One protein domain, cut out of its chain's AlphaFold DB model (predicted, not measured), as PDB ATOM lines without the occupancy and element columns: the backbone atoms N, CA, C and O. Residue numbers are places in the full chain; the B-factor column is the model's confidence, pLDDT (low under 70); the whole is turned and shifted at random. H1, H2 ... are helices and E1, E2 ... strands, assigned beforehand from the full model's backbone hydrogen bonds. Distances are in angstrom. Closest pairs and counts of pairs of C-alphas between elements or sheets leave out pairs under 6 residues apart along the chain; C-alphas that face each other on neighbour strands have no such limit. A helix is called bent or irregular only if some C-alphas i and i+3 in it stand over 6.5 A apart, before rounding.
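Overview. This is residues 8 to 25 and 44 to 187 of the 366 residues of an uncharacterized protein of Bdellovibrio bacteriovorus (UniProt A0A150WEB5). A long, bent strand hairpin, E1 and E2, arches along one side of a helical hairpin, H2 and H3, and short strands E3, E5 and E4 continue its sheet, which is curled like part of a barrel. H3 runs along one face of the sheet with H2 side by side with it, making two layers, helix over sheet; H4 packs at one end, and H1 lies off the body. The printed part has 162 residues, in the order H1 H2 H3 E1 E2 H4 E3 H5 E4 E5 H6; the mixed sheet runs E1 E2 E3 E5 E4, and the class is mixed, helices and strands. It is compact, with a radius of gyration of the C-alphas of 15.9 A, spanning 46 by 36 by 32 A.

Along the chain. Find C-alpha 8 at (1.061, 44.761, -8.048), where H1, residues 8 to 13, begins. After the cut, H2 takes residues 45 to 64 over 29.2 A, with a kink of 26 degrees near residue 52, and H3 residues 73 to 93 over 30.0 A. Both are irregular, only just: C-alphas 48 and 51 are 6.8 A apart, and C-alphas 75 and 78 6.6 A. E1, residues 96 to 110, spans 30.1 A and bends by 104 degrees at residue 107; E2, residues 113 to 128, spans 37.3 A and bends by 86 degrees at residue 116. Then come H4 at 134 to 144, 15.4 A long, E3 at 152 to 155, H5 at 159 to 163, E4 at 168 to 171, E5 at 176 to 179 and H6 at 181 to 187, ending at C-alpha 187 (13.432, 25.057, -19.900).

Arrangement. In the twisted sheet, look at the antiparallel hairpin E1 and E2, with N 101 and O 122 at 3.0 A. E2 and E3 are antiparallel, N 123 to O 155 3.0 A; E3 and E5 are parallel, N 154 to O 177 2.8 A; E5 and E4 are an antiparallel hairpin, N 169 to O 178 2.9 A. H3 is on the sheet at a height of 9.4 A, along E2 at 14 degrees on the local plane; their closest C-alphas, Leu 80 and Tyr 120, are 6.8 A apart. H2 touches H3 at a shallow tilt of 11 degrees, opposite ways, closest at C-alphas 52 and 86, 5.8 A. H6 touches H2 at a steep tilt of 40 degrees, closest at C-alphas 181 and 53, 6.1 A. H4 is on the sheet at a height of 8.4 A, its closest C-alphas to E2 being Glu 140 and Val 128, 5.6 A apart. H5 stands at the sheet's level. Every O i to N i+4 pair is within hydrogen-bond range in H4, H5 and H6, against 14 of 16 in H2, 15 of 17 in H3 and 0 of 2 in H1, where 1 of 3 O i to N i+3 pairs is.

Size, cuts and confidence. The two farthest C-alphas, Arg 69 and Ser 146, are 47.6 A apart. Residues 26 to 43 are not printed, and C-alphas 25 and 44 stand 21.6 A apart across the cut. Of the links printed whole, none is long. In this model the pLDDT is under 70 at residues 8 to 25 and 165.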
ATOM      1  N   LEU A   8       2.355  45.400  -8.339       27.11
ATOM      2  CA  LEU A   8       1.061  44.761  -8.048       27.11
ATOM      3  C   LEU A   8       0.431  44.039  -9.262       27.11
ATOM      4  O   LEU A   8      -0.548  43.323  -9.106       27.11
ATOM      5  N   LEU A   9       0.980  44.192 -10.471       31.67
ATOM      6  CA  LEU A   9       0.469  43.508 -11.670       31.67
ATOM      7  C   LEU A   9       1.281  42.273 -12.067       31.67
ATOM      8  O   LEU A   9       0.713  41.248 -12.436       31.67
ATOM      9  N   TYR A  10       2.593  42.297 -11.823       35.81
ATOM     10  CA  TYR A  10       3.376  41.062 -11.714       35.81
ATOM     11  C   TYR A  10       2.866  40.171 -10.554       35.81
ATOM     12  O   TYR A  10       3.047  38.955 -10.562       35.81
ATOM     13  N   PHE A  11       2.141  40.776  -9.602       36.41
ATOM     14  CA  PHE A  11       1.517  40.190  -8.409       36.41
ATOM     15  C   PHE A  11       0.227  39.397  -8.650       36.41
ATOM     16  O   PHE A  11      -0.394  38.990  -7.679       36.41
ATOM     17  N   ILE A  12      -0.220  39.158  -9.884       32.44
ATOM     18  CA  ILE A  12      -1.349  38.229 -10.118       32.44
ATOM     19  C   ILE A  12      -0.959  37.108 -11.087       32.44
ATOM     20  O   ILE A  12      -1.457  35.993 -10.969       32.44
ATOM     21  N   LEU A  13       0.034  37.334 -11.950       36.44
ATOM     22  CA  LEU A  13       0.472  36.332 -12.930       36.44
ATOM     23  C   LEU A  13       1.695  35.535 -12.482       36.44
ATOM     24  O   LEU A  13       1.793  34.353 -12.790       36.44
ATOM     25  N   GLY A  14       2.563  36.122 -11.654       32.00
ATOM     26  CA  GLY A  14       3.560  35.358 -10.901       32.00
ATOM     27  C   GLY A  14       3.037  34.809  -9.566       32.00
ATOM     28  O   GLY A  14       3.665  33.949  -8.950       32.00
ATOM     29  N   PHE A  15       1.870  35.276  -9.115       35.69
ATOM     30  CA  PHE A  15       1.383  35.090  -7.739       35.69
ATOM     31  C   PHE A  15       0.664  33.763  -7.488       35.69
ATOM     32  O   PHE A  15       0.487  33.370  -6.340       35.69
ATOM     33  N   CYS A  16       0.360  33.008  -8.545       32.38
ATOM     34  CA  CYS A  16      -0.022  31.599  -8.427       32.38
ATOM     35  C   CYS A  16       1.119  30.631  -8.786       32.38
ATOM     36  O   CYS A  16       1.054  29.463  -8.412       32.38
ATOM     37  N   PHE A  17       2.192  31.087  -9.441       37.62
ATOM     38  CA  PHE A  17       3.202  30.177  -9.996       37.62
ATOM     39  C   PHE A  17       4.377  29.876  -9.052       37.62
ATOM     40  O   PHE A  17       4.996  28.818  -9.150       37.62
ATOM     41  N   VAL A  18       4.633  30.752  -8.074       37.25
ATOM     42  CA  VAL A  18       5.620  30.505  -7.002       37.25
ATOM     43  C   VAL A  18       5.029  29.658  -5.858       37.25
ATOM     44  O   VAL A  18       5.772  28.961  -5.176       37.25
ATOM     45  N   PHE A  19       3.699  29.612  -5.692       32.84
ATOM     46  CA  PHE A  19       3.039  28.861  -4.607       32.84
ATOM     47  C   PHE A  19       2.390  27.527  -5.016       32.84
ATOM     48  O   PHE A  19       2.090  26.709  -4.149       32.84
ATOM     49  N   PHE A  20       2.220  27.258  -6.312       36.16
ATOM     50  CA  PHE A  20       1.664  25.999  -6.818       36.16
ATOM     51  C   PHE A  20       2.553  25.355  -7.877       36.16
ATOM     52  O   PHE A  20       2.065  24.727  -8.816       36.16
ATOM     53  N   THR A  21       3.870  25.341  -7.656       39.09
ATOM     54  CA  THR A  21       4.523  24.094  -8.035       39.09
ATOM     55  C   THR A  21       3.882  23.018  -7.153       39.09
ATOM     56  O   THR A  21       4.224  22.818  -5.989       39.09
ATOM     57  N   GLY A  22       2.976  22.228  -7.725       34.91
ATOM     58  CA  GLY A  22       2.706  20.863  -7.270       34.91
ATOM     59  C   GLY A  22       3.955  19.966  -7.375       34.91
ATOM     60  O   GLY A  22       3.815  18.768  -7.606       34.91
ATOM     61  N   LEU A  23       5.148  20.562  -7.256       36.41
ATOM     62  CA  LEU A  23       6.483  20.019  -7.081       36.41
ATOM     63  C   LEU A  23       7.054  20.425  -5.701       36.41
ATOM     64  O   LEU A  23       8.015  19.809  -5.278       36.41
ATOM     65  N   SER A  24       6.496  21.380  -4.935       37.84
ATOM     66  CA  SER A  24       6.949  21.594  -3.543       37.84
ATOM     67  C   SER A  24       6.264  20.627  -2.564       37.84
ATOM     68  O   SER A  24       6.910  20.036  -1.700       37.84
ATOM     69  N   THR A  25       4.967  20.347  -2.748       36.44
ATOM     70  CA  THR A  25       4.208  19.456  -1.845       36.44
ATOM     71  C   THR A  25       4.446  17.963  -2.087       36.44
ATOM     72  O   THR A  25       4.261  17.157  -1.179       36.44
ATOM     73  N   ASN A  44      20.328  12.825 -16.263       75.44
ATOM     74  CA  ASN A  44      19.025  13.484 -16.359       75.44
ATOM     75  C   ASN A  44      19.165  14.989 -16.059       75.44
ATOM     76  O   ASN A  44      19.379  15.339 -14.894       75.44
ATOM     77  N   PRO A  45      19.012  15.882 -17.059       78.56
ATOM     78  CA  PRO A  45      19.143  17.330 -16.876       78.56
ATOM     79  C   PRO A  45      18.266  17.900 -15.754       78.56
ATOM     80  O   PRO A  45      18.688  18.794 -15.018       78.56
ATOM     81  N   LEU A  46      17.057  17.358 -15.571       77.12
ATOM     82  CA  LEU A  46      16.128  17.842 -14.553       77.12
ATOM     83  C   LEU A  46      16.619  17.519 -13.138       77.12
ATOM     84  O   LEU A  46      16.486  18.349 -12.242       77.12
ATOM     85  N   GLU A  47      17.236  16.356 -12.931       78.12
ATOM     86  CA  GLU A  47      17.825  15.988 -11.637       78.12
ATOM     87  C   GLU A  47      19.091  16.804 -11.309       78.12
ATOM     88  O   GLU A  47      19.453  16.909 -10.139       78.12
ATOM     89  N   ILE A  48      19.714  17.447 -12.306       80.62
ATOM     90  CA  ILE A  48      20.850  18.362 -12.111       80.62
ATOM     91  C   ILE A  48      20.373  19.736 -11.609       80.62
ATOM     92  O   ILE A  48      20.917  20.262 -10.639       80.62
ATOM     93  N   VAL A  49      19.336  20.324 -12.224       83.44
ATOM     94  CA  VAL A  49      18.846  21.675 -11.859       83.44
ATOM     95  C   VAL A  49      17.925  21.677 -10.632       83.44
ATOM     96  O   VAL A  49      17.846  22.655  -9.884       83.44
ATOM     97  N   LYS A  50      17.222  20.572 -10.379       80.12
ATOM     98  CA  LYS A  50      16.196  20.468  -9.332       80.12
ATOM     99  C   LYS A  50      16.702  20.717  -7.906       80.12
ATOM    100  O   LYS A  50      16.016  21.449  -7.191       80.12
ATOM    101  N   PRO A  51      17.855  20.185  -7.453       80.50
ATOM    102  CA  PRO A  51      18.392  20.515  -6.133       80.50
ATOM    103  C   PRO A  51      18.598  22.020  -5.951       80.50
ATOM    104  O   PRO A  51      18.238  22.567  -4.908       80.50
ATOM    105  N   PHE A  52      19.093  22.692  -6.993       85.56
ATOM    106  CA  PHE A  52      19.293  24.134  -6.979       85.56
ATOM    107  C   PHE A  52      17.956  24.886  -6.928       85.56
ATOM    108  O   PHE A  52      17.753  25.756  -6.079       85.56
ATOM    109  N   SER A  53      16.991  24.480  -7.758       84.38
ATOM    110  CA  SER A  53      15.634  25.032  -7.745       84.38
ATOM    111  C   SER A  53      14.967  24.894  -6.370       84.38
ATOM    112  O   SER A  53      14.402  25.862  -5.863       84.38
ATOM    113  N   ASN A  54      15.067  23.725  -5.731       81.62
ATOM    114  CA  ASN A  54      14.497  23.481  -4.404       81.62
ATOM    115  C   ASN A  54      15.153  24.358  -3.334       81.62
ATOM    116  O   ASN A  54      14.458  24.938  -2.506       81.62
ATOM    117  N   LEU A  55      16.479  24.507  -3.383       85.44
ATOM    118  CA  LEU A  55      17.206  25.368  -2.455       85.44
ATOM    119  C   LEU A  55      16.753  26.832  -2.556       85.44
ATOM    120  O   LEU A  55      16.603  27.500  -1.532       85.44
ATOM    121  N   THR A  56      16.518  27.337  -3.772       85.56
ATOM    122  CA  THR A  56      15.999  28.703  -3.941       85.56
ATOM    123  C   THR A  56      14.560  28.848  -3.450       85.56
ATOM    124  O   THR A  56      14.248  29.847  -2.809       85.56
ATOM    125  N   ALA A  57      13.701  27.846  -3.660       83.44
ATOM    126  CA  ALA A  57      12.346  27.844  -3.112       83.44
ATOM    127  C   ALA A  57      12.365  27.874  -1.574       83.44
ATOM    128  O   ALA A  57      11.696  28.711  -0.969       83.44
ATOM    129  N   ASP A  58      13.209  27.048  -0.948       83.44
ATOM    130  CA  ASP A  58      13.399  27.031   0.504       83.44
ATOM    131  C   ASP A  58      13.876  28.392   1.048       83.44
ATOM    132  O   ASP A  58      13.481  28.805   2.144       83.44
ATOM    133  N   PHE A  59      14.712  29.109   0.287       88.31
ATOM    134  CA  PHE A  59      15.132  30.465   0.630       88.31
ATOM    135  C   PHE A  59      13.967  31.458   0.597       88.31
ATOM    136  O   PHE A  59      13.801  32.226   1.548       88.31
ATOM    137  N   TYR A  60      13.137  31.441  -0.449       87.62
ATOM    138  CA  TYR A  60      11.973  32.327  -0.514       87.62
ATOM    139  C   TYR A  60      10.961  31.996   0.589       87.62
ATOM    140  O   TYR A  60      10.486  32.907   1.263       87.62
ATOM    141  N   ASP A  61      10.725  30.717   0.884       85.38
ATOM    142  CA  ASP A  61       9.919  30.299   2.036       85.38
ATOM    143  C   ASP A  61      10.486  30.827   3.359       85.38
ATOM    144  O   ASP A  61       9.738  31.251   4.243       85.38
ATOM    145  N   PHE A  62      11.811  30.817   3.521       88.44
ATOM    146  CA  PHE A  62      12.470  31.426   4.673       88.44
ATOM    147  C   PHE A  62      12.207  32.939   4.748       88.44
ATOM    148  O   PHE A  62      11.832  33.422   5.818       88.44
ATOM    149  N   VAL A  63      12.336  33.672   3.637       87.00
ATOM    150  CA  VAL A  63      12.063  35.122   3.566       87.00
ATOM    151  C   VAL A  63      10.613  35.428   3.955       87.00
ATOM    152  O   VAL A  63      10.354  36.348   4.737       87.00
ATOM    153  N   LEU A  64       9.659  34.630   3.478       84.06
ATOM    154  CA  LEU A  64       8.231  34.832   3.737       84.06
ATOM    155  C   LEU A  64       7.833  34.584   5.197       84.06
ATOM    156  O   LEU A  64       6.900  35.213   5.696       84.06
ATOM    157  N   ARG A  65       8.577  33.752   5.937       87.69
ATOM    158  CA  ARG A  65       8.332  33.530   7.379       87.69
ATOM    159  C   ARG A  65       8.537  34.779   8.232       87.69
ATOM    160  O   ARG A  65       8.018  34.826   9.347       87.69
ATOM    161  N   TYR A  66       9.261  35.783   7.738       85.69
ATOM    162  CA  TYR A  66       9.418  37.050   8.452       85.69
ATOM    163  C   TYR A  66       8.168  37.934   8.378       85.69
ATOM    164  O   TYR A  66       8.028  38.801   9.237       85.69
ATOM    165  N   ASN A  67       7.241  37.673   7.446       84.00
ATOM    166  CA  ASN A  67       5.873  38.205   7.415       84.00
ATOM    167  C   ASN A  67       5.768  39.691   7.813       84.00
ATOM    168  O   ASN A  67       5.227  40.022   8.873       84.00
ATOM    169  N   GLY A  68       6.335  40.592   7.008       81.00
ATOM    170  CA  GLY A  68       6.278  42.028   7.309       81.00
ATOM    171  C   GLY A  68       7.480  42.581   8.082       81.00
ATOM    172  O   GLY A  68       7.523  43.776   8.368       81.00
ATOM    173  N   ARG A  69       8.422  41.729   8.508       89.50
ATOM    174  CA  ARG A  69       9.538  42.123   9.387       89.50
ATOM    175  C   ARG A  69      10.854  42.242   8.632       89.50
ATOM    176  O   ARG A  69      11.063  41.614   7.596       89.50
ATOM    177  N   LEU A  70      11.758  43.025   9.219       91.81
ATOM    178  CA  LEU A  70      13.153  43.098   8.805       91.81
ATOM    179  C   LEU A  70      13.848  41.753   9.044       91.81
ATOM    180  O   LEU A  70      13.803  41.213  10.154       91.81
ATOM    181  N   ILE A  71      14.516  41.246   8.011       92.25
ATOM    182  CA  ILE A  71      15.324  40.032   8.066       92.25
ATOM    183  C   ILE A  71      16.745  40.404   8.506       92.25
ATOM    184  O   ILE A  71      17.424  41.160   7.805       92.25
ATOM    185  N   PRO A  72      17.242  39.883   9.642       90.19
ATOM    186  CA  PRO A  72      18.611  40.124  10.069       90.19
ATOM    187  C   PRO A  72      19.615  39.588   9.045       90.19
ATOM    188  O   PRO A  72      19.556  38.423   8.657       90.19
ATOM    189  N   GLY A  73      20.612  40.399   8.678       86.06
ATOM    190  CA  GLY A  73      21.645  39.994   7.718       86.06
ATOM    191  C   GLY A  73      22.361  38.692   8.100       86.06
ATOM    192  O   GLY A  73      22.634  37.864   7.236       86.06
ATOM    193  N   LYS A  74      22.582  38.455   9.399       90.94
ATOM    194  CA  LYS A  74      23.168  37.206   9.922       90.94
ATOM    195  C   LYS A  74      22.353  35.947   9.588       90.94
ATOM    196  O   LYS A  74      22.941  34.878   9.465       90.94
ATOM    197  N   ASP A  75      21.036  36.075   9.426       92.50
ATOM    198  CA  ASP A  75      20.149  34.956   9.102       92.50
ATOM    199  C   ASP A  75      20.128  34.704   7.581       92.50
ATOM    200  O   ASP A  75      19.883  33.581   7.145       92.50
ATOM    201  N   LEU A  76      20.451  35.725   6.772       91.31
ATOM    202  CA  LEU A  76      20.580  35.633   5.313       91.31
ATOM    203  C   LEU A  76      21.919  35.033   4.874       91.31
ATOM    204  O   LEU A  76      21.945  34.264   3.916       91.31
ATOM    205  N   GLN A  77      23.021  35.343   5.567       91.75
ATOM    206  CA  GLN A  77      24.370  34.909   5.164       91.75
ATOM    207  C   GLN A  77      24.486  33.400   4.868       91.75
ATOM    208  O   GLN A  77      25.005  33.054   3.805       91.75
ATOM    209  N   PRO A  78      23.952  32.481   5.701       94.75
ATOM    210  CA  PRO A  78      24.011  31.052   5.402       94.75
ATOM    211  C   PRO A  78      23.293  30.662   4.104       94.75
ATOM    212  O   PRO A  78      23.691  29.697   3.455       94.75
ATOM    213  N   TRP A  79      22.230  31.376   3.728       94.62
ATOM    214  CA  TRP A  79      21.507  31.135   2.479       94.62
ATOM    215  C   TRP A  79      22.276  31.641   1.268       94.62
ATOM    216  O   TRP A  79      22.352  30.925   0.274       94.62
ATOM    217  N   LEU A  80      22.884  32.826   1.376       93.88
ATOM    218  CA  LEU A  80      23.704  33.400   0.311       93.88
ATOM    219  C   LEU A  80      24.831  32.447  -0.087       93.88
ATOM    220  O   LEU A  80      24.960  32.118  -1.261       93.88
ATOM    221  N   THR A  81      25.575  31.927   0.893       94.00
ATOM    222  CA  THR A  81      26.659  30.970   0.638       94.00
ATOM    223  C   THR A  81      26.149  29.671   0.013       94.00
ATOM    224  O   THR A  81      26.740  29.175  -0.939       94.00
ATOM    225  N   LYS A  82      25.035  29.110   0.507       95.62
ATOM    226  CA  LYS A  82      24.473  27.867  -0.050       95.62
ATOM    227  C   LYS A  82      24.034  28.031  -1.503       95.62
ATOM    228  O   LYS A  82      24.312  27.162  -2.321       95.62
ATOM    229  N   ILE A  83      23.331  29.121  -1.804       94.50
ATOM    230  CA  ILE A  83      22.817  29.405  -3.147       94.50
ATOM    231  C   ILE A  83      23.965  29.705  -4.106       94.50
ATOM    232  O   ILE A  83      23.947  29.193  -5.220       94.50
ATOM    233  N   GLN A  84      24.976  30.458  -3.661       94.56
ATOM    234  CA  GLN A  84      26.191  30.684  -4.437       94.56
ATOM    235  C   GLN A  84      26.858  29.353  -4.800       94.56
ATOM    236  O   GLN A  84      27.015  29.067  -5.982       94.56
ATOM    237  N   ASN A  85      27.177  28.517  -3.807       95.00
ATOM    238  CA  ASN A  85      27.829  27.229  -4.054       95.00
ATOM    239  C   ASN A  85      26.998  26.346  -4.998       95.00
ATOM    240  O   ASN A  85      27.546  25.723  -5.898       95.00
ATOM    241  N   SER A  86      25.669  26.328  -4.846       94.44
ATOM    242  CA  SER A  86      24.805  25.536  -5.726       94.44
ATOM    243  C   SER A  86      24.770  26.067  -7.161       94.44
ATOM    244  O   SER A  86      24.633  25.266  -8.082       94.44
ATOM    245  N   ALA A  87      24.872  27.385  -7.362       95.06
ATOM    246  CA  ALA A  87      24.986  27.980  -8.690       95.06
ATOM    247  C   ALA A  87      26.322  27.603  -9.347       95.06
ATOM    248  O   ALA A  87      26.339  27.194 -10.507       95.06
ATOM    249  N   GLU A  88      27.422  27.687  -8.591       95.56
ATOM    250  CA  GLU A  88      28.756  27.278  -9.042       95.56
ATOM    251  C   GLU A  88      28.772  25.794  -9.442       95.56
ATOM    252  O   GLU A  88      29.173  25.460 -10.559       95.56
ATOM    253  N   ASP A  89      28.265  24.918  -8.569       94.00
ATOM    254  CA  ASP A  89      28.147  23.476  -8.816       94.00
ATOM    255  C   ASP A  89      27.300  23.184 -10.060       94.00
ATOM    256  O   ASP A  89      27.685  22.367 -10.901       94.00
ATOM    257  N   TYR A  90      26.163  23.874 -10.207       94.19
ATOM    258  CA  TYR A  90      25.278  23.709 -11.353       94.19
ATOM    259  C   TYR A  90      25.980  24.085 -12.663       94.19
ATOM    260  O   TYR A  90      26.068  23.243 -13.556       94.19
ATOM    261  N   PHE A  91      26.536  25.296 -12.777       95.62
ATOM    262  CA  PHE A  91      27.200  25.733 -14.010       95.62
ATOM    263  C   PHE A  91      28.415  24.865 -14.358       95.62
ATOM    264  O   PHE A  91      28.571  24.473 -15.518       95.62
ATOM    265  N   ASN A  92      29.205  24.462 -13.357       93.50
ATOM    266  CA  ASN A  92      30.309  23.519 -13.548       93.50
ATOM    267  C   ASN A  92      29.817  22.163 -14.081       93.50
ATOM    268  O   ASN A  92      30.447  21.572 -14.961       93.50
ATOM    269  N   SER A  93      28.681  21.666 -13.579       92.00
ATOM    270  CA  SER A  93      28.126  20.376 -14.004       92.00
ATOM    271  C   SER A  93      27.685  20.368 -15.470       92.00
ATOM    272  O   SER A  93      27.857  19.347 -16.141       92.00
ATOM    273  N   ILE A  94      27.205  21.509 -15.981       92.31
ATOM    274  CA  ILE A  94      26.744  21.678 -17.367       92.31
ATOM    275  C   ILE A  94      27.816  22.268 -18.303       92.31
ATOM    276  O   ILE A  94      27.512  22.594 -19.448       92.31
ATOM    277  N   GLY A  95      29.061  22.388 -17.822       94.00
ATOM    278  CA  GLY A  95      30.225  22.830 -18.598       94.00
ATOM    279  C   GLY A  95      30.241  24.321 -18.947       94.00
ATOM    280  O   GLY A  95      30.958  24.722 -19.869       94.00
ATOM    281  N   VAL A  96      29.479  25.136 -18.217       96.56
ATOM    282  CA  VAL A  96      29.346  26.582 -18.422       96.56
ATOM    283  C   VAL A  96      30.373  27.337 -17.580       96.56
ATOM    284  O   VAL A  96      30.527  27.096 -16.386       96.56
ATOM    285  N   GLN A  97      31.062  28.279 -18.217       97.38
ATOM    286  CA  GLN A  97      32.022  29.188 -17.601       97.38
ATOM    287  C   GLN A  97      31.368  30.545 -17.348       97.38
ATOM    288  O   GLN A  97      30.512  30.994 -18.116       97.38
ATOM    289  N   TYR A  98      31.778  31.205 -16.270       98.00
ATOM    290  CA  TYR A  98      31.218  32.484 -15.859       98.00
ATOM    291  C   TYR A  98      32.256  33.370 -15.171       98.00
ATOM    292  O   TYR A  98      33.238  32.899 -14.596       98.00
ATOM    293  N   GLU A  99      31.996  34.671 -15.202       97.69
ATOM    294  CA  GLU A  99      32.651  35.682 -14.383       97.69
ATOM    295  C   GLU A  99      31.742  36.073 -13.216       97.69
ATOM    296  O   GLU A  99      30.515  36.093 -13.337       97.69
ATOM    297  N   ILE A 100      32.342  36.410 -12.075       97.38
ATOM    298  CA  ILE A 100      31.602  36.853 -10.893       97.38
ATOM    299  C   ILE A 100      31.621  38.377 -10.817       97.38
ATOM    300  O   ILE A 100      32.685  38.996 -10.770       97.38
ATOM    301  N   GLN A 101      30.439  38.981 -10.696       97.12
ATOM    302  CA  GLN A 101      30.288  40.399 -10.383       97.12
ATOM    303  C   GLN A 101      29.524  40.571  -9.070       97.12
ATOM    304  O   GLN A 101      28.353  40.218  -8.966       97.12
ATOM    305  N   MET A 102      30.156  41.179  -8.063       96.81
ATOM    306  CA  MET A 102      29.469  41.497  -6.809       96.81
ATOM    307  C   MET A 102      28.470  42.635  -7.011       96.81
ATOM    308  O   MET A 102      28.835  43.725  -7.455       96.81
ATOM    309  N   VAL A 103      27.221  42.407  -6.610       95.25
ATOM    310  CA  VAL A 103      26.186  43.442  -6.560       95.25
ATOM    311  C   VAL A 103      25.881  43.821  -5.113       95.25
ATOM    312  O   VAL A 103      26.094  43.045  -4.175       95.25
ATOM    313  N   LYS A 104      25.409  45.053  -4.926       95.12
ATOM    314  CA  LYS A 104      24.847  45.544  -3.670       95.12
ATOM    315  C   LYS A 104      23.425  46.005  -3.940       95.12
ATOM    316  O   LYS A 104      23.190  46.778  -4.866       95.12
ATOM    317  N   ARG A 105      22.493  45.511  -3.139       92.44
ATOM    318  CA  ARG A 105      21.087  45.899  -3.152       92.44
ATOM    319  C   ARG A 105      20.729  46.409  -1.764       92.44
ATOM    320  O   ARG A 105      21.166  45.833  -0.770       92.44
ATOM    321  N   GLU A 106      19.968  47.488  -1.710       92.38
ATOM    322  CA  GLU A 106      19.508  48.105  -0.467       92.38
ATOM    323  C   GLU A 106      17.983  48.238  -0.511       92.38
ATOM    324  O   GLU A 106      17.405  48.273  -1.599       92.38
ATOM    325  N   ASP A 107      17.357  48.276   0.665       89.31
ATOM    326  CA  ASP A 107      15.919  48.494   0.862       89.31
ATOM    327  C   ASP A 107      15.026  47.571   0.016       89.31
ATOM    328  O   ASP A 107      14.063  48.001  -0.625       89.31
ATOM    329  N   LEU A 108      15.350  46.275  -0.002       88.81
ATOM    330  CA  LEU A 108      14.552  45.286  -0.718       88.81
ATOM    331  C   LEU A 108      13.296  44.937   0.083       88.81
ATOM    332  O   LEU A 108      13.371  44.569   1.256       88.81
ATOM    333  N   GLU A 109      12.147  44.985  -0.584       85.31
ATOM    334  CA  GLU A 109      10.869  44.517  -0.057       85.31
ATOM    335  C   GLU A 109      10.368  43.348  -0.908       85.31
ATOM    336  O   GLU A 109      10.136  43.492  -2.109       85.31
ATOM    337  N   PHE A 110      10.156  42.197  -0.273       83.25
ATOM    338  CA  PHE A 110       9.599  41.015  -0.918       83.25
ATOM    339  C   PHE A 110       8.387  40.507  -0.140       83.25
ATOM    340  O   PHE A 110       8.517  39.992   0.969       83.25
ATOM    341  N   GLN A 111       7.197  40.671  -0.730       78.50
ATOM    342  CA  GLN A 111       5.906  40.296  -0.131       78.50
ATOM    343  C   GLN A 111       5.745  40.802   1.319       78.50
ATOM    344  O   GLN A 111       5.290  40.083   2.207       78.50
ATOM    345  N   GLY A 112       6.155  42.050   1.561       80.12
ATOM    346  CA  GLY A 112       6.118  42.702   2.868       80.12
ATOM    347  C   GLY A 112       7.301  42.385   3.789       80.12
ATOM    348  O   GLY A 112       7.510  43.113   4.750       80.12
ATOM    349  N   SER A 113       8.108  41.352   3.534       84.94
ATOM    350  CA  SER A 113       9.368  41.151   4.264       84.94
ATOM    351  C   SER A 113      10.438  42.128   3.771       84.94
ATOM    352  O   SER A 113      10.546  42.374   2.570       84.94
ATOM    353  N   PHE A 114      11.258  42.648   4.688       89.94
ATOM    354  CA  PHE A 114      12.248  43.687   4.385       89.94
ATOM    355  C   PHE A 114      13.681  43.173   4.538       89.94
ATOM    356  O   PHE A 114      14.009  42.507   5.520       89.94
ATOM    357  N   ILE A 115      14.556  43.529   3.601       91.19
ATOM    358  CA  ILE A 115      15.999  43.279   3.653       91.19
ATOM    359  C   ILE A 115      16.704  44.620   3.448       91.19
ATOM    360  O   ILE A 115      16.680  45.181   2.356       91.19
ATOM    361  N   GLU A 116      17.345  45.127   4.501       89.44
ATOM    362  CA  GLU A 116      17.984  46.450   4.482       89.44
ATOM    363  C   GLU A 116      19.145  46.508   3.485       89.44
ATOM    364  O   GLU A 116      19.224  47.425   2.676       89.44
ATOM    365  N   LYS A 117      20.049  45.519   3.529       91.88
ATOM    366  CA  LYS A 117      21.211  45.435   2.637       91.88
ATOM    367  C   LYS A 117      21.528  43.992   2.297       91.88
ATOM    368  O   LYS A 117      21.563  43.129   3.175       91.88
ATOM    369  N   LEU A 118      21.832  43.754   1.027       92.31
ATOM    370  CA  LEU A 118      22.258  42.463   0.511       92.31
ATOM    371  C   LEU A 118      23.434  42.653  -0.442       92.31
ATOM    372  O   LEU A 118      23.397  43.513  -1.322       92.31
ATOM    373  N   SER A 119      24.473  41.838  -0.286       94.25
ATOM    374  CA  SER A 119      25.558  41.754  -1.259       94.25
ATOM    375  C   SER A 119      25.818  40.300  -1.600       94.25
ATOM    376  O   SER A 119      25.922  39.468  -0.702       94.25
ATOM    377  N   TYR A 120      25.855  40.008  -2.892       95.06
ATOM    378  CA  TYR A 120      25.930  38.653  -3.420       95.06
ATOM    379  C   TYR A 120      26.536  38.670  -4.834       95.06
ATOM    380  O   TYR A 120      26.569  39.734  -5.467       95.06
ATOM    381  N   PRO A 121      27.048  37.528  -5.321       96.50
ATOM    382  CA  PRO A 121      27.587  37.423  -6.671       96.50
ATOM    383  C   PRO A 121      26.481  37.283  -7.724       96.50
ATOM    384  O   PRO A 121      25.553  36.487  -7.572       96.50
ATOM    385  N   LEU A 122      26.620  38.032  -8.812       97.38
ATOM    386  CA  LEU A 122      26.012  37.741 -10.107       97.38
ATOM    387  C   LEU A 122      26.972  36.876 -10.921       97.38
ATOM    388  O   LEU A 122      28.188  37.061 -10.831       97.38
ATOM    389  N   PHE A 123      26.419  35.979 -11.733       98.31
ATOM    390  CA  PHE A 123      27.183  35.065 -12.580       98.31
ATOM    391  C   PHE A 123      26.979  35.474 -14.037       98.31
ATOM    392  O   PHE A 123      25.891  35.321 -14.590       98.31
ATOM    393  N   ILE A 124      28.013  36.043 -14.649       98.12
ATOM    394  CA  ILE A 124      27.986  36.507 -16.037       98.12
ATOM    395  C   ILE A 124      28.552  35.394 -16.904       98.12
ATOM    396  O   ILE A 124      29.734  35.078 -16.800       98.12
ATOM    397  N   ILE A 125      27.718  34.787 -17.742       97.94
ATOM    398  CA  ILE A 125      28.133  33.654 -18.571       97.94
ATOM    399  C   ILE A 125      29.158  34.132 -19.601       97.94
ATOM    400  O   ILE A 125      28.888  35.065 -20.358       97.94
ATOM    401  N   SER A 126      30.329  33.495 -19.618       96.19
ATOM    402  CA  SER A 126      31.484  33.920 -20.419       96.19
ATOM    403  C   SER A 126      31.961  32.865 -21.418       96.19
ATOM    404  O   SER A 126      32.682  33.195 -22.358       96.19
ATOM    405  N   GLY A 127      31.545  31.607 -21.260       96.06
ATOM    406  CA  GLY A 127      31.978  30.515 -22.124       96.06
ATOM    407  C   GLY A 127      31.210  29.222 -21.886       96.06
ATOM    408  O   GLY A 127      30.549  29.047 -20.863       96.06
ATOM    409  N   VAL A 128      31.341  28.285 -22.822       95.56
ATOM    410  CA  VAL A 128      30.942  26.884 -22.641       95.56
ATOM    411  C   VAL A 128      32.114  26.015 -23.065       95.56
ATOM    412  O   VAL A 128      32.638  26.155 -24.165       95.56
ATOM    413  N   SER A 129      32.559  25.154 -22.156       92.38
ATOM    414  CA  SER A 129      33.668  24.220 -22.384       92.38
ATOM    415  C   SER A 129      33.190  22.888 -22.961       92.38
ATOM    416  O   SER A 129      33.859  22.308 -23.810       92.38
ATOM    417  N   GLU A 130      32.026  22.419 -22.512       89.00
ATOM    418  CA  GLU A 130      31.373  21.203 -22.987       89.00
ATOM    419  C   GLU A 130      29.868  21.316 -22.716       89.00
ATOM    420  O   GLU A 130      29.444  21.326 -21.560       89.00
ATOM    421  N   ALA A 131      29.045  21.404 -23.761       89.12
ATOM    422  CA  ALA A 131      27.595  21.488 -23.610       89.12
ATOM    423  C   ALA A 131      27.000  20.112 -23.258       89.12
ATOM    424  O   ALA A 131      26.777  19.268 -24.127       89.12
ATOM    425  N   ARG A 132      26.740  19.875 -21.967       83.00
ATOM    426  CA  ARG A 132      26.298  18.560 -21.458       83.00
ATOM    427  C   ARG A 132      24.782  18.361 -21.407       83.00
ATOM    428  O   ARG A 132      24.327  17.227 -21.295       83.00
ATOM    429  N   GLU A 133      23.998  19.437 -21.489       86.00
ATOM    430  CA  GLU A 133      22.531  19.389 -21.506       86.00
ATOM    431  C   GLU A 133      21.904  20.634 -22.167       86.00
ATOM    432  O   GLU A 133      22.605  21.497 -22.690       86.00
ATOM    433  N   SER A 134      20.572  20.712 -22.160       87.12
ATOM    434  CA  SER A 134      19.748  21.727 -22.830       87.12
ATOM    435  C   SER A 134      20.046  23.205 -22.514       87.12
ATOM    436  O   SER A 134      19.919  24.037 -23.418       87.12
ATOM    437  N   ASN A 135      20.411  23.572 -21.280       92.00
ATOM    438  CA  ASN A 135      20.813  24.940 -20.934       92.00
ATOM    439  C   ASN A 135      22.260  25.195 -21.373       92.00
ATOM    440  O   ASN A 135      22.529  26.227 -21.978       92.00
ATOM    441  N   GLY A 136      23.172  24.238 -21.172       93.19
ATOM    442  CA  GLY A 136      24.535  24.293 -21.716       93.19
ATOM    443  C   GLY A 136      24.556  24.518 -23.236       93.19
ATOM    444  O   GLY A 136      25.248  25.412 -23.718       93.19
ATOM    445  N   GLN A 137      23.721  23.783 -23.980       92.38
ATOM    446  CA  GLN A 137      23.539  23.944 -25.431       92.38
ATOM    447  C   GLN A 137      22.951  25.311 -25.805       92.38
ATOM    448  O   GLN A 137      23.345  25.901 -26.810       92.38
ATOM    449  N   PHE A 138      22.015  25.832 -25.005       94.50
ATOM    450  CA  PHE A 138      21.494  27.185 -25.199       94.50
ATOM    451  C   PHE A 138      22.615  28.223 -25.079       94.50
ATOM    452  O   PHE A 138      22.779  29.051 -25.974       94.50
ATOM    453  N   PHE A 139      23.422  28.154 -24.018       97.19
ATOM    454  CA  PHE A 139      24.521  29.098 -23.814       97.19
ATOM    455  C   PHE A 139      25.581  28.997 -24.913       97.19
ATOM    456  O   PHE A 139      26.021  30.025 -25.422       97.19
ATOM    457  N   GLU A 140      25.936  27.787 -25.344       95.69
ATOM    458  CA  GLU A 140      26.872  27.571 -26.453       95.69
ATOM    459  C   GLU A 140      26.357  28.202 -27.758       95.69
ATOM    460  O   GLU A 140      27.082  28.938 -28.437       95.69
ATOM    461  N   LYS A 141      25.080  27.978 -28.085       95.69
ATOM    462  CA  LYS A 141      24.422  28.571 -29.257       95.69
ATOM    463  C   LYS A 141      24.420  30.100 -29.194       95.69
ATOM    464  O   LYS A 141      24.703  30.742 -30.200       95.69
ATOM    465  N   VAL A 142      24.106  30.689 -28.041       96.62
ATOM    466  CA  VAL A 142      24.063  32.153 -27.894       96.62
ATOM    467  C   VAL A 142      25.454  32.768 -28.014       96.62
ATOM    468  O   VAL A 142      25.627  33.731 -28.755       96.62
ATOM    469  N   LEU A 143      26.452  32.200 -27.334       95.19
ATOM    470  CA  LEU A 143      27.820  32.726 -27.340       95.19
ATOM    471  C   LEU A 143      28.519  32.562 -28.699       95.19
ATOM    472  O   LEU A 143      29.418  33.336 -29.022       95.19
ATOM    473  N   SER A 144      28.111  31.577 -29.503       94.00
ATOM    474  CA  SER A 144      28.622  31.385 -30.868       94.00
ATOM    475  C   SER A 144      27.912  32.247 -31.921       94.00
ATOM    476  O   SER A 144      28.418  32.390 -33.039       94.00
ATOM    477  N   ASP A 145      26.774  32.867 -31.593       94.69
ATOM    478  CA  ASP A 145      26.048  33.726 -32.524       94.69
ATOM    479  C   ASP A 145      26.712  35.106 -32.640       94.69
ATOM    480  O   ASP A 145      26.664  35.943 -31.738       94.69
ATOM    481  N   SER A 146      27.283  35.380 -33.815       92.50
ATOM    482  CA  SER A 146      27.917  36.668 -34.132       92.50
ATOM    483  C   SER A 146      27.025  37.897 -33.900       92.50
ATOM    484  O   SER A 146      27.535  38.987 -33.647       92.50
ATOM    485  N   ARG A 147      25.696  37.743 -33.956       90.38
ATOM    486  CA  ARG A 147      24.737  38.834 -33.726       90.38
ATOM    487  C   ARG A 147      24.626  39.215 -32.249       90.38
ATOM    488  O   ARG A 147      24.089  40.275 -31.955       90.38
ATOM    489  N   LEU A 148      25.108  38.361 -31.347       94.00
ATOM    490  CA  LEU A 148      24.921  38.454 -29.899       94.00
ATOM    491  C   LEU A 148      26.244  38.623 -29.137       94.00
ATOM    492  O   LEU A 148      26.254  38.545 -27.915       94.00
ATOM    493  N   GLN A 149      27.353  38.915 -29.825       88.44
ATOM    494  CA  GLN A 149      28.695  39.003 -29.221       88.44
ATOM    495  C   GLN A 149      28.809  39.992 -28.051       88.44
ATOM    496  O   GLN A 149      29.650  39.813 -27.177       88.44
ATOM    497  N   ASN A 150      27.969  41.030 -28.028       89.88
ATOM    498  CA  ASN A 150      27.964  42.046 -26.973       89.88
ATOM    499  C   ASN A 150      26.866  41.823 -25.918       89.88
ATOM    500  O   ASN A 150      26.708  42.663 -25.029       89.88
ATOM    501  N   LEU A 151      26.058  40.764 -26.042       96.75
ATOM    502  CA  LEU A 151      25.001  40.442 -25.086       96.75
ATOM    503  C   LEU A 151      25.627  39.881 -23.809       96.75
ATOM    504  O   LEU A 151      26.387  38.916 -23.854       96.75
ATOM    505  N   LYS A 152      25.251  40.436 -22.656       97.62
ATOM    506  CA  LYS A 152      25.598  39.851 -21.358       97.62
ATOM    507  C   LYS A 152      24.482  38.936 -20.886       97.62
ATOM    508  O   LYS A 152      23.367  39.388 -20.646       97.62
ATOM    509  N   LEU A 153      24.790  37.662 -20.707       98.38
ATOM    510  CA  LEU A 153      23.896  36.703 -20.068       98.38
ATOM    511  C   LEU A 153      24.195  36.700 -18.567       98.38
ATOM    512  O   LEU A 153      25.272  36.276 -18.153       98.38
ATOM    513  N   VAL A 154      23.268  37.207 -17.759       98.25
ATOM    514  CA  VAL A 154      23.477  37.432 -16.326       98.25
ATOM    515  C   VAL A 154      22.529  36.557 -15.522       98.25
ATOM    516  O   VAL A 154      21.328  36.811 -15.443       98.25
ATOM    517  N   PHE A 155      23.080  35.546 -14.866       97.94
ATOM    518  CA  PHE A 155      22.339  34.800 -13.868       97.94
ATOM    519  C   PHE A 155      22.341  35.565 -12.539       97.94
ATOM    520  O   PHE A 155      23.394  35.804 -11.935       97.94
ATOM    521  N   ASP A 156      21.147  35.946 -12.082       95.50
ATOM    522  CA  ASP A 156      20.921  36.542 -10.766       95.50
ATOM    523  C   ASP A 156      20.123  35.551  -9.892       95.50
ATOM    524  O   ASP A 156      18.919  35.359 -10.101       95.50
ATOM    525  N   PRO A 157      20.762  34.918  -8.886       91.50
ATOM    526  CA  PRO A 157      20.099  33.931  -8.031       91.50
ATOM    527  C   PRO A 157      18.960  34.515  -7.181       91.50
ATOM    528  O   PRO A 157      18.097  33.773  -6.705       91.50
ATOM    529  N   PHE A 158      18.941  35.835  -6.993       91.44
ATOM    530  CA  PHE A 158      17.982  36.559  -6.164       91.44
ATOM    531  C   PHE A 158      17.129  37.538  -6.973       91.44
ATOM    532  O   PHE A 158      16.513  38.438  -6.396       91.44
ATOM    533  N   LEU A 159      17.064  37.349  -8.296       89.31
ATOM    534  CA  LEU A 159      16.285  38.166  -9.225       89.31
ATOM    535  C   LEU A 159      14.855  38.451  -8.711       89.31
ATOM    536  O   LEU A 159      14.475  39.630  -8.670       89.31
ATOM    537  N   PRO A 160      14.096  37.452  -8.203       85.12
ATOM    538  CA  PRO A 160      12.770  37.698  -7.648       85.12
ATOM    539  C   PRO A 160      12.661  38.701  -6.494       85.12
ATOM    540  O   PRO A 160      11.599  39.302  -6.319       85.12
ATOM    541  N   LEU A 161      13.723  38.908  -5.706       84.31
ATOM    542  CA  LEU A 161      13.674  39.808  -4.547       84.31
ATOM    543  C   LEU A 161      13.497  41.277  -4.934       84.31
ATOM    544  O   LEU A 161      12.967  42.050  -4.144       84.31
ATOM    545  N   TRP A 162      13.969  41.673  -6.116       82.88
ATOM    546  CA  TRP A 162      14.023  43.083  -6.512       82.88
ATOM    547  C   TRP A 162      13.314  43.379  -7.832       82.88
ATOM    548  O   TRP A 162      12.998  44.536  -8.106       82.88
ATOM    549  N   SER A 163      13.026  42.353  -8.630       75.69
ATOM    550  CA  SER A 163      12.323  42.493  -9.907       75.69
ATOM    551  C   SER A 163      10.900  41.913  -9.896       75.69
ATOM    552  O   SER A 163      10.175  42.002 -10.886       75.69
ATOM    553  N   GLY A 164      10.456  41.382  -8.751       72.81
ATOM    554  CA  GLY A 164       9.182  40.674  -8.635       72.81
ATOM    555  C   GLY A 164       9.272  39.252  -9.202       72.81
ATOM    556  O   GLY A 164      10.361  38.773  -9.480       72.81
ATOM    557  N   PRO A 165       8.157  38.533  -9.386       68.94
ATOM    558  CA  PRO A 165       8.161  37.110  -9.752       68.94
ATOM    559  C   PRO A 165       8.551  36.824 -11.219       68.94
ATOM    560  O   PRO A 165       8.101  35.834 -11.794       68.94
ATOM    561  N   ILE A 166       9.347  37.688 -11.849       74.12
ATOM    562  CA  ILE A 166       9.835  37.474 -13.210       74.12
ATOM    563  C   ILE A 166      10.951  36.428 -13.221       74.12
ATOM    564  O   ILE A 166      11.779  36.340 -12.315       74.12
ATOM    565  N   GLN A 167      10.948  35.606 -14.264       86.62
ATOM    566  CA  GLN A 167      11.886  34.493 -14.418       86.62
ATOM    567  C   GLN A 167      13.179  34.941 -15.104       86.62
ATOM    568  O   GLN A 167      14.245  34.385 -14.830       86.62
ATOM    569  N   GLY A 168      13.066  35.966 -15.945       90.62
ATOM    570  CA  GLY A 168      14.128  36.664 -16.643       90.62
ATOM    571  C   GLY A 168      13.579  37.939 -17.277       90.62
ATOM    572  O   GLY A 168      12.367  38.160 -17.246       90.62
ATOM    573  N   PHE A 169      14.475  38.790 -17.767       91.88
ATOM    574  CA  PHE A 169      14.139  39.947 -18.591       91.88
ATOM    575  C   PHE A 169      15.359  40.435 -19.380       91.88
ATOM    576  O   PHE A 169      16.496  40.356 -18.903       91.88
ATOM    577  N   PHE A 170      15.122  41.016 -20.551       92.81
ATOM    578  CA  PHE A 170      16.126  41.777 -21.289       92.81
ATOM    579  C   PHE A 170      16.137  43.266 -20.899       92.81
ATOM    580  O   PHE A 170      15.113  43.951 -20.941       92.81
ATOM    581  N   GLU A 171      17.319  43.792 -20.571       90.81
ATOM    582  CA  GLU A 171      17.583  45.209 -20.318       90.81
ATOM    583  C   GLU A 171      18.346  45.849 -21.498       90.81
ATOM    584  O   GLU A 171      19.560  45.653 -21.631       90.81
ATOM    585  N   PRO A 172      17.680  46.668 -22.338       87.25
ATOM    586  CA  PRO A 172      18.319  47.274 -23.507       87.25
ATOM    587  C   PRO A 172      19.463  48.240 -23.177       87.25
ATOM    588  O   PRO A 172      20.423  48.333 -23.936       87.25
ATOM    589  N   SER A 173      19.385  48.965 -22.055       85.31
ATOM    590  CA  SER A 173      20.373  49.990 -21.678       85.31
ATOM    591  C   SER A 173      21.746  49.405 -21.349       85.31
ATOM    592  O   SER A 173      22.767  50.040 -21.604       85.31
ATOM    593  N   SER A 174      21.772  48.200 -20.782       89.75
ATOM    594  CA  SER A 174      22.986  47.475 -20.407       89.75
ATOM    595  C   SER A 174      23.304  46.329 -21.373       89.75
ATOM    596  O   SER A 174      24.286  45.616 -21.157       89.75
ATOM    597  N   ASN A 175      22.474  46.143 -22.407       92.31
ATOM    598  CA  ASN A 175      22.474  44.997 -23.314       92.31
ATOM    599  C   ASN A 175      22.642  43.665 -22.563       92.31
ATOM    600  O   ASN A 175      23.532  42.865 -22.864       92.31
ATOM    601  N   SER A 176      21.837  43.481 -21.515       96.44
ATOM    602  CA  SER A 176      21.952  42.352 -20.589       96.44
ATOM    603  C   SER A 176      20.640  41.580 -20.505       96.44
ATOM    604  O   SER A 176      19.580  42.171 -20.324       96.44
ATOM    605  N   LEU A 177      20.710  40.259 -20.615       97.50
ATOM    606  CA  LEU A 177      19.606  39.341 -20.358       97.50
ATOM    607  C   LEU A 177      19.803  38.762 -18.961       97.50
ATOM    608  O   LEU A 177      20.733  37.987 -18.725       97.50
ATOM    609  N   TYR A 178      18.936  39.160 -18.038       96.81
ATOM    610  CA  TYR A 178      18.912  38.636 -16.680       96.81
ATOM    611  C   TYR A 178      18.017  37.410 -16.612       96.81
ATOM    612  O   TYR A 178      16.935  37.396 -17.197       96.81
ATOM    613  N   PHE A 179      18.430  36.395 -15.866       96.06
ATOM    614  CA  PHE A 179      17.615  35.209 -15.635       96.06
ATOM    615  C   PHE A 179      17.876  34.604 -14.258       96.06
ATOM    616  O   PHE A 179      18.932  34.784 -13.651       96.06
ATOM    617  N   SER A 180      16.871  33.894 -13.760       93.00
ATOM    618  CA  SER A 180      16.890  33.197 -12.478       93.00
ATOM    619  C   SER A 180      16.959  31.686 -12.675       93.00
ATOM    620  O   SER A 180      16.830  31.167 -13.784       93.00
ATOM    621  N   VAL A 181      17.078  30.947 -11.571       91.44
ATOM    622  CA  VAL A 181      17.022  29.480 -11.610       91.44
ATOM    623  C   VAL A 181      15.679  28.968 -12.128       91.44
ATOM    624  O   VAL A 181      15.614  27.897 -12.720       91.44
ATOM    625  N   THR A 182      14.601  29.744 -11.973       87.75
ATOM    626  CA  THR A 182      13.283  29.366 -12.486       87.75
ATOM    627  C   THR A 182      13.292  29.241 -14.007       87.75
ATOM    628  O   THR A 182      12.722  28.281 -14.517       87.75
ATOM    629  N   ALA A 183      13.992  30.132 -14.721       91.81
ATOM    630  CA  ALA A 183      14.139  30.045 -16.176       91.81
ATOM    631  C   ALA A 183      14.836  28.738 -16.600       91.81
ATOM    632  O   ALA A 183      14.364  28.045 -17.502       91.81
ATOM    633  N   LEU A 184      15.906  28.358 -15.890       92.00
ATOM    634  CA  LEU A 184      16.657  27.119 -16.133       92.00
ATOM    635  C   LEU A 184      15.796  25.875 -15.873       92.00
ATOM    636  O   LEU A 184      15.712  24.965 -16.702       92.00
ATOM    637  N   SER A 185      15.102  25.844 -14.733       87.44
ATOM    638  CA  SER A 185      14.209  24.742 -14.367       87.44
ATOM    639  C   SER A 185      13.052  24.585 -15.353       87.44
ATOM    640  O   SER A 185      12.683  23.459 -15.683       87.44
ATOM    641  N   TYR A 186      12.478  25.691 -15.838       86.75
ATOM    642  CA  TYR A 186      11.343  25.661 -16.766       86.75
ATOM    643  C   TYR A 186      11.741  25.120 -18.123       86.75
ATOM    644  O   TYR A 186      11.037  24.247 -18.635       86.75
ATOM    645  N   ARG A 187      12.880  25.580 -18.653       88.25
ATOM    646  CA  ARG A 187      13.432  25.057 -19.900       88.25
ATOM    647  C   ARG A 187      13.655  23.558 -19.775       88.25
ATOM    648  O   ARG A 187      13.110  22.793 -20.557       88.25
TER     649      ARG A 187